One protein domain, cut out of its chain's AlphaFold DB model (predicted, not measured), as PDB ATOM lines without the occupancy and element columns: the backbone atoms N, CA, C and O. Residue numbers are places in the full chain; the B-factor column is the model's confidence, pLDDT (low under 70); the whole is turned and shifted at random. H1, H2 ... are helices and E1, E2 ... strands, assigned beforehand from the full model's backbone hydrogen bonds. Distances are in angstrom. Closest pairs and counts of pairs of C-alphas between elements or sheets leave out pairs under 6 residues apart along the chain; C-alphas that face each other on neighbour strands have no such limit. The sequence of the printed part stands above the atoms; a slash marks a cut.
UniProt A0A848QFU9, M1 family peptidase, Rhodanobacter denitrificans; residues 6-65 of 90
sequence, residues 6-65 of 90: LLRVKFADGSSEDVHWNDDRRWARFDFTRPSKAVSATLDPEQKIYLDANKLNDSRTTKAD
ATOM      1  N   LEU A   6     179.235 222.540 105.359       95.31
ATOM      2  CA  LEU A   6     179.186 222.428 103.904       95.31
ATOM      3  C   LEU A   6     177.730 222.399 103.449       95.31
ATOM      4  O   LEU A   6     177.019 221.449 103.747       95.31
ATOM      5  N   LEU A   7     177.279 223.403 102.708       96.19
ATOM      6  CA  LEU A   7     175.978 223.379 102.050       96.19
ATOM      7  C   LEU A   7     176.147 222.869 100.619       96.19
ATOM      8  O   LEU A   7     176.804 223.521  99.815       96.19
ATOM      9  N   ARG A   8     175.504 221.754 100.275       97.81
ATOM     10  CA  ARG A   8     175.411 221.264  98.896       97.81
ATOM     11  C   ARG A   8     174.044 221.572  98.310       97.81
ATOM     12  O   ARG A   8     173.022 221.113  98.824       97.81
ATOM     13  N   VAL A   9     174.023 222.296  97.199       97.75
ATOM     14  CA  VAL A   9     172.817 222.585  96.418       97.75
ATOM     15  C   VAL A   9     172.841 221.755  95.144       97.75
ATOM     16  O   VAL A   9     173.833 221.747  94.423       97.75
ATOM     17  N   LYS A  10     171.752 221.035  94.865       97.44
ATOM     18  CA  LYS A  10     171.559 220.287  93.616       97.44
ATOM     19  C   LYS A  10     170.571 221.018  92.720       97.44
ATOM     20  O   LYS A  10     169.559 221.534  93.203       97.44
ATOM     21  N   PHE A  11     170.830 220.992  91.421       97.19
ATOM     22  CA  PHE A  11     170.028 221.659  90.403       97.19
ATOM     23  C   PHE A  11     169.318 220.653  89.487       97.19
ATOM     24  O   PHE A  11     169.660 219.472  89.430       97.19
ATOM     25  N   ALA A  12     168.278 221.118  88.794       96.50
ATOM     26  CA  ALA A  12     167.403 220.288  87.964       96.50
ATOM     27  C   ALA A  12     168.109 219.660  86.747       96.50
ATOM     28  O   ALA A  12     167.659 218.637  86.242       96.50
ATOM     29  N   ASP A  13     169.208 220.258  86.296       96.25
ATOM     30  CA  ASP A  13     170.085 219.754  85.230       96.25
ATOM     31  C   ASP A  13     171.075 218.679  85.716       96.25
ATOM     32  O   ASP A  13     171.908 218.212  84.944       96.25
ATOM     33  N   GLY A  14     170.995 218.279  86.990       96.25
ATOM     34  CA  GLY A  14     171.866 217.276  87.601       96.25
ATOM     35  C   GLY A  14     173.179 217.832  88.150       96.25
ATOM     36  O   GLY A  14     173.914 217.093  88.803       96.25
ATOM     37  N   SER A  15     173.470 219.119  87.941       97.50
ATOM     38  CA  SER A  15     174.651 219.760  88.521       97.50
ATOM     39  C   SER A  15     174.501 219.983  90.032       97.50
ATOM     40  O   SER A  15     173.396 219.977  90.587       97.50
ATOM     41  N   SER A  16     175.628 220.187  90.718       97.25
ATOM     42  CA  SER A  16     175.655 220.552  92.135       97.25
ATOM     43  C   SER A  16     176.708 221.610  92.435       97.25
ATOM     44  O   SER A  16     177.743 221.666  91.774       97.25
ATOM     45  N   GLU A  17     176.454 222.407  93.463       97.31
ATOM     46  CA  GLU A  17     177.365 223.423  93.979       97.31
ATOM     47  C   GLU A  17     177.534 223.269  95.488       97.31
ATOM     48  O   GLU A  17     176.555 223.058  96.206       97.31
ATOM     49  N   ASP A  18     178.776 223.407  95.943       97.75
ATOM     50  CA  ASP A  18     179.163 223.316  97.343       97.75
ATOM     51  C   ASP A  18     179.562 224.693  97.872       97.75
ATOM     52  O   ASP A  18     180.466 225.344  97.346       97.75
ATOM     53  N   VAL A  19     178.914 225.114  98.952       96.88
ATOM     54  CA  VAL A  19     179.177 226.372  99.643       96.88
ATOM     55  C   VAL A  19     179.727 226.066 101.027       96.88
ATOM     56  O   VAL A  19     179.069 225.433 101.851       96.88
ATOM     57  N   HIS A  20     180.946 226.528 101.288       94.94
ATOM     58  CA  HIS A  20     181.588 226.378 102.586       94.94
ATOM     59  C   HIS A  20     181.213 227.559 103.481       94.94
ATOM     60  O   HIS A  20     181.455 228.713 103.131       94.94
ATOM     61  N   TRP A  21     180.649 227.267 104.648       93.06
ATOM     62  CA  TRP A  21     180.292 228.257 105.653       93.06
ATOM     63  C   TRP A  21     181.127 228.039 106.912       93.06
ATOM     64  O   TRP A  21     180.957 227.053 107.622       93.06
ATOM     65  N   ASN A  22     182.066 228.946 107.178       92.81
ATOM     66  CA  ASN A  22     182.986 228.854 108.310       92.81
ATOM     67  C   ASN A  22     183.164 230.225 108.970       92.81
ATOM     68  O   ASN A  22     184.239 230.819 108.930       92.81
ATOM     69  N   ASP A  23     182.078 230.754 109.524       91.00
ATOM     70  CA  ASP A  23     182.092 231.989 110.302       91.00
ATOM     71  C   ASP A  23     181.230 231.854 111.566       91.00
ATOM     72  O   ASP A  23     180.706 230.783 111.870       91.00
ATOM     73  N   ASP A  24     181.159 232.923 112.353       89.69
ATOM     74  CA  ASP A  24     180.516 232.978 113.667       89.69
ATOM     75  C   ASP A  24     179.062 233.482 113.632       89.69
ATOM     76  O   ASP A  24     178.430 233.652 114.681       89.69
ATOM     77  N   ARG A  25     178.494 233.708 112.441       91.75
ATOM     78  CA  ARG A  25     177.112 234.173 112.301       91.75
ATOM     79  C   ARG A  25     176.135 233.054 112.658       91.75
ATOM     80  O   ARG A  25     176.383 231.875 112.442       91.75
ATOM     81  N   ARG A  26     174.956 233.429 113.165       88.25
ATOM     82  CA  ARG A  26     173.872 232.471 113.470       88.25
ATOM     83  C   ARG A  26     173.090 232.017 112.238       88.25
ATOM     84  O   ARG A  26     172.430 230.987 112.285       88.25
ATOM     85  N   TRP A  27     173.112 232.811 111.173       91.69
ATOM     86  CA  TRP A  27     172.424 232.518 109.923       91.69
ATOM     87  C   TRP A  27     173.195 233.121 108.749       91.69
ATOM     88  O   TRP A  27     173.861 234.149 108.888       91.69
ATOM     89  N   ALA A  28     173.057 232.494 107.587       91.94
ATOM     90  CA  ALA A  28     173.556 232.991 106.315       91.94
ATOM     91  C   ALA A  28     172.473 232.822 105.242       91.94
ATOM     92  O   ALA A  28     171.637 231.920 105.319       91.94
ATOM     93  N   ARG A  29     172.480 233.707 104.244       94.00
ATOM     94  CA  ARG A  29     171.690 233.563 103.017       94.00
ATOM     95  C   ARG A  29     172.654 233.414 101.852       94.00
ATOM     96  O   ARG A  29     173.612 234.177 101.752       94.00
ATOM     97  N   PHE A  30     172.380 232.433 101.003       94.12
ATOM     98  CA  PHE A  30     173.120 232.178  99.776       94.12
ATOM     99  C   PHE A  30     172.157 232.317  98.602       94.12
ATOM    100  O   PHE A  30     171.120 231.652  98.574       94.12
ATOM    101  N   ASP A  31     172.497 233.191  97.661       95.19
ATOM    102  CA  ASP A  31     171.694 233.471  96.476       95.19
ATOM    103  C   ASP A  31     172.367 232.852  95.248       95.19
ATOM    104  O   ASP A  31     173.547 233.078  94.983       95.19
ATOM    105  N   PHE A  32     171.606 232.072  94.481       94.31
ATOM    106  CA  PHE A  32     172.100 231.356  93.305       94.31
ATOM    107  C   PHE A  32     171.427 231.907  92.049       94.31
ATOM    108  O   PHE A  32     170.222 231.740  91.863       94.31
ATOM    109  N   THR A  33     172.203 232.531  91.162       95.75
ATOM    110  CA  THR A  33     171.714 233.004  89.857       95.75
ATOM    111  C   THR A  33     172.204 232.062  88.764       95.75
ATOM    112  O   THR A  33     173.359 232.131  88.352       95.75
ATOM    113  N   ARG A  34     171.338 231.143  88.322       94.31
ATOM    114  CA  ARG A  34     171.656 230.119  87.312       94.31
ATOM    115  C   ARG A  34     170.449 229.859  86.394       94.31
ATOM    116  O   ARG A  34     169.316 230.044  86.836       94.31
ATOM    117  N   PRO A  35     170.658 229.380  85.150       96.31
ATOM    118  CA  PRO A  35     169.556 228.972  84.267       96.31
ATOM    119  C   PRO A  35     168.771 227.758  84.791       96.31
ATOM    120  O   PRO A  35     167.581 227.611  84.516       96.31
ATOM    121  N   SER A  36     169.440 226.881  85.544       96.94
ATOM    122  CA  SER A  36     168.867 225.666  86.123       96.94
ATOM    123  C   SER A  36     168.320 225.926  87.526       96.94
ATOM    124  O   SER A  36     168.964 226.573  88.355       96.94
ATOM    125  N   LYS A  37     167.119 225.411  87.808       95.62
ATOM    126  CA  LYS A  37     166.454 225.594  89.105       95.62
ATOM    127  C   LYS A  37     167.115 224.731  90.176       95.62
ATOM    128  O   LYS A  37     167.350 223.548  89.944       95.62
ATOM    129  N   ALA A  38     167.332 225.288  91.366       95.94
ATOM    130  CA  ALA A  38     167.682 224.494  92.541       95.94
ATOM    131  C   ALA A  38     166.516 223.559  92.906       95.94
ATOM    132  O   ALA A  38     165.358 223.978  92.912       95.94
ATOM    133  N   VAL A  39     166.821 222.294  93.196       96.62
ATOM    134  CA  VAL A  39     165.826 221.253  93.525       96.62
ATOM    135  C   VAL A  39     166.043 220.632  94.900       96.62
ATOM    136  O   VAL A  39     165.101 220.087  95.477       96.62
ATOM    137  N   SER A  40     167.261 220.727  95.437       96.50
ATOM    138  CA  SER A  40     167.597 220.270  96.784       96.50
ATOM    139  C   SER A  40     168.701 221.127  97.390       96.50
ATOM    140  O   SER A  40     169.614 221.544  96.679       96.50
ATOM    141  N   ALA A  41     168.633 221.334  98.697       96.56
ATOM    142  CA  ALA A  41     169.695 221.890  99.516       96.56
ATOM    143  C   ALA A  41     169.934 220.954 100.707       96.56
ATOM    144  O   ALA A  41     168.979 220.542 101.366       96.56
ATOM    145  N   THR A  42     171.190 220.605 100.973       96.06
ATOM    146  CA  THR A  42     171.585 219.713 102.069       96.06
ATOM    147  C   THR A  42     172.776 220.302 102.803       96.06
ATOM    148  O   THR A  42     173.803 220.580 102.185       96.06
ATOM    149  N   LEU A  43     172.638 220.478 104.109       94.88
ATOM    150  CA  LEU A  43     173.707 220.912 104.990       94.88
ATOM    151  C   LEU A  43     174.457 219.688 105.510       94.88
ATOM    152  O   LEU A  43     173.842 218.693 105.879       94.88
ATOM    153  N   ASP A  44     175.781 219.769 105.488       93.31
ATOM    154  CA  ASP A  44     176.702 218.689 105.828       93.31
ATOM    155  C   ASP A  44     176.314 217.344 105.171       93.31
ATOM    156  O   ASP A  44     175.987 216.368 105.849       93.31
ATOM    157  N   PRO A  45     176.340 217.260 103.826       93.56
ATOM    158  CA  PRO A  45     175.932 216.052 103.102       93.56
ATOM    159  C   PRO A  45     176.790 214.822 103.434       93.56
ATOM    160  O   PRO A  45     176.390 213.701 103.127       93.56
ATOM    161  N   GLU A  46     177.965 215.026 104.027       91.81
ATOM    162  CA  GLU A  46     178.887 213.974 104.459       91.81
ATOM    163  C   GLU A  46     178.705 213.596 105.936       91.81
ATOM    164  O   GLU A  46     179.393 212.700 106.418       91.81
ATOM    165  N   GLN A  47     177.771 214.245 106.642       89.94
ATOM    166  CA  GLN A  47     177.416 213.972 108.035       89.94
ATOM    167  C   GLN A  47     178.618 214.022 108.994       89.94
ATOM    168  O   GLN A  47     178.695 213.262 109.961       89.94
ATOM    169  N   LYS A  48     179.570 214.923 108.729       89.69
ATOM    170  CA  LYS A  48     180.763 215.146 109.558       89.69
ATOM    171  C   LYS A  48     180.433 215.807 110.897       89.69
ATOM    172  O   LYS A  48     181.241 215.753 111.824       89.69
ATOM    173  N   ILE A  49     179.279 216.457 110.997       87.44
ATOM    174  CA  ILE A  49     178.849 217.279 112.119       87.44
ATOM    175  C   ILE A  49     177.452 216.845 112.569       87.44
ATOM    176  O   ILE A  49     176.547 216.518 111.794       87.44
ATOM    177  N   TYR A  50     177.248 216.856 113.882       86.25
ATOM    178  CA  TYR A  50     175.939 216.616 114.468       86.25
ATOM    179  C   TYR A  50     175.136 217.924 114.531       86.25
ATOM    180  O   TYR A  50     175.274 218.693 115.478       86.25
ATOM    181  N   LEU A  51     174.351 218.186 113.482       85.19
ATOM    182  CA  LEU A  51     173.534 219.399 113.336       85.19
ATOM    183  C   LEU A  51     172.242 219.363 114.172       85.19
ATOM    184  O   LEU A  51     171.982 220.282 114.945       85.19
ATOM    185  N   ASP A  52     171.454 218.296 114.031       83.31
ATOM    186  CA  ASP A  52     170.163 218.096 114.699       83.31
ATOM    187  C   ASP A  52     170.015 216.623 115.138       83.31
ATOM    188  O   ASP A  52     170.623 215.712 114.561       83.31
ATOM    189  N   ALA A  53     169.172 216.390 116.146       85.25
ATOM    190  CA  ALA A  53     168.677 215.072 116.517       85.25
ATOM    191  C   ALA A  53     167.906 214.407 115.372       85.25
ATOM    192  O   ALA A  53     168.003 213.193 115.185       85.25
ATOM    193  N   ASN A  54     167.168 215.198 114.583       86.31
ATOM    194  CA  ASN A  54     166.468 214.706 113.405       86.31
ATOM    195  C   ASN A  54     167.205 215.064 112.108       86.31
ATOM    196  O   ASN A  54     167.036 216.148 111.555       86.31
ATOM    197  N   LYS A  55     167.926 214.089 111.546       83.50
ATOM    198  CA  LYS A  55     168.657 214.219 110.272       83.50
ATOM    199  C   LYS A  55     167.792 214.585 109.064       83.50
ATOM    200  O   LYS A  55     168.321 215.058 108.063       83.50
ATOM    201  N   LEU A  56     166.472 214.400 109.130       84.12
ATOM    202  CA  LEU A  56     165.569 214.819 108.052       84.12
ATOM    203  C   LEU A  56     165.470 216.347 107.926       84.12
ATOM    204  O   LEU A  56     165.069 216.833 106.871       84.12
ATOM    205  N   ASN A  57     165.857 217.091 108.965       87.31
ATOM    206  CA  ASN A  57     165.867 218.553 108.957       87.31
ATOM    207  C   ASN A  57     167.100 219.146 108.256       87.31
ATOM    208  O   ASN A  57     167.060 220.302 107.842       87.31
ATOM    209  N   ASP A  58     168.160 218.355 108.057       91.62
ATOM    210  CA  ASP A  58     169.425 218.814 107.462       91.62
ATOM    211  C   ASP A  58     169.309 219.031 105.938       91.62
ATOM    212  O   ASP A  58     170.247 219.478 105.276       91.62
ATOM    213  N   SER A  59     168.152 218.715 105.345       92.12
ATOM    214  CA  SER A  59     167.914 218.896 103.917       92.12
ATOM    215  C   SER A  59     166.510 219.388 103.590       92.12
ATOM    216  O   SER A  59     165.545 219.171 104.321       92.12
ATOM    217  N   ARG A  60     166.385 220.034 102.431       92.94
ATOM    218  CA  ARG A  60     165.107 220.473 101.881       92.94
ATOM    219  C   ARG A  60     165.084 220.270 100.375       92.94
ATOM    220  O   ARG A  60     165.951 220.772  99.667       92.94
ATOM    221  N   THR A  61     164.046 219.603  99.881       93.06
ATOM    222  CA  THR A  61     163.764 219.461  98.448       93.06
ATOM    223  C   THR A  61     162.573 220.324  98.032       93.06
ATOM    224  O   THR A  61     161.694 220.638  98.838       93.06
ATOM    225  N   THR A  62     162.509 220.708  96.755       90.94
ATOM    226  CA  THR A  62     161.369 221.477  96.214       90.94
ATOM    227  C   THR A  62     160.113 220.633  96.021       90.94
ATOM    228  O   THR A  62     159.008 221.164  95.953       90.94
ATOM    229  N   LYS A  63     160.276 219.317  95.878       87.88
ATOM    230  CA  LYS A  63     159.192 218.343  95.742       87.88
ATOM    231  C   LYS A  63     159.471 217.177  96.678       87.88
ATOM    232  O   LYS A  63     160.627 216.777  96.827       87.88
ATOM    233  N   ALA A  64     158.422 216.639  97.288       84.44
ATOM    234  CA  ALA A  64     158.544 215.419  98.071       84.44
ATOM    235  C   ALA A  64     158.978 214.256  97.164       84.44
ATOM    236  O   ALA A  64     158.452 214.106  96.060       84.44
ATOM    237  N   ASP A  65     159.909 213.432  97.645       81.75
ATOM    238  CA  ASP A  65     160.337 212.208  96.972       81.75
ATOM    239  C   ASP A  65     160.228 211.016  97.931       81.75
ATOM    240  O   ASP A  65     161.020 210.859  98.855       81.75
TER     241      ASP A  65
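This is residues 6 to 65 of the 90 residues of the protein "M1 family peptidase" of Rhodanobacter denitrificans (UniProt A0A848QFU9). One antiparallel sheet of four strands makes a single twisted wall, and a long link, residues 22 to 37, loops out from the end of E2 and back to the start of E3, sticking out at residues 23 to 29. A one-turn helix, H1, only grazes the sheet and leads directly into the short edge strand E4. The 60 printed residues hold E1, E2, E3, H1 and E4 along the chain, and the sheet's order is E2, E1, E3, E4. The class is mostly strand, with under half of the residues in named elements. The whole is only just compact, close to loose, with a radius of gyration of the C-alphas of 12.1 A and spans of 31 by 27 by 17 A.

E1, residues 6 to 11, and E2, residues 16 to 21, form a hairpin, antiparallel at 157 degrees, with N 9 and O 17 2.8 A apart. On the other side of E1 is E3, residues 38 to 43, antiparallel at 164 degrees, with N 8 and O 42 within hydrogen-bond range at 2.8 A. H1, residues 55 to 58, only grazes the sheet; its closest C-alphas with E3 are those of Leu 43 and Asp 58, 5.4 A. H1 is too short for an O i to N i+4 pair, and its one O i to N i+3 pair is within range. E4, residues 59 to 61, is antiparallel to E3 at 171 degrees, with N 60 and O 41 2.8 A apart. E2 and E4 are apart.

E1 begins at C-alpha 6 (179.186, 222.428, 103.904) and is 16.3 A long; E2 is 16.2 A and E3 14.3 A. H1 measures 5.4 A, and E4, 6.9 A, ends at C-alpha 61 (163.764, 219.461, 98.448).

The C-alphas farthest apart, of Pro 35 and Ala 53, are 35.1 A apart. The printed part has no cut; the links E2 to E3 and E3 to H1 are long. No printed residue is under 70 in pLDDT.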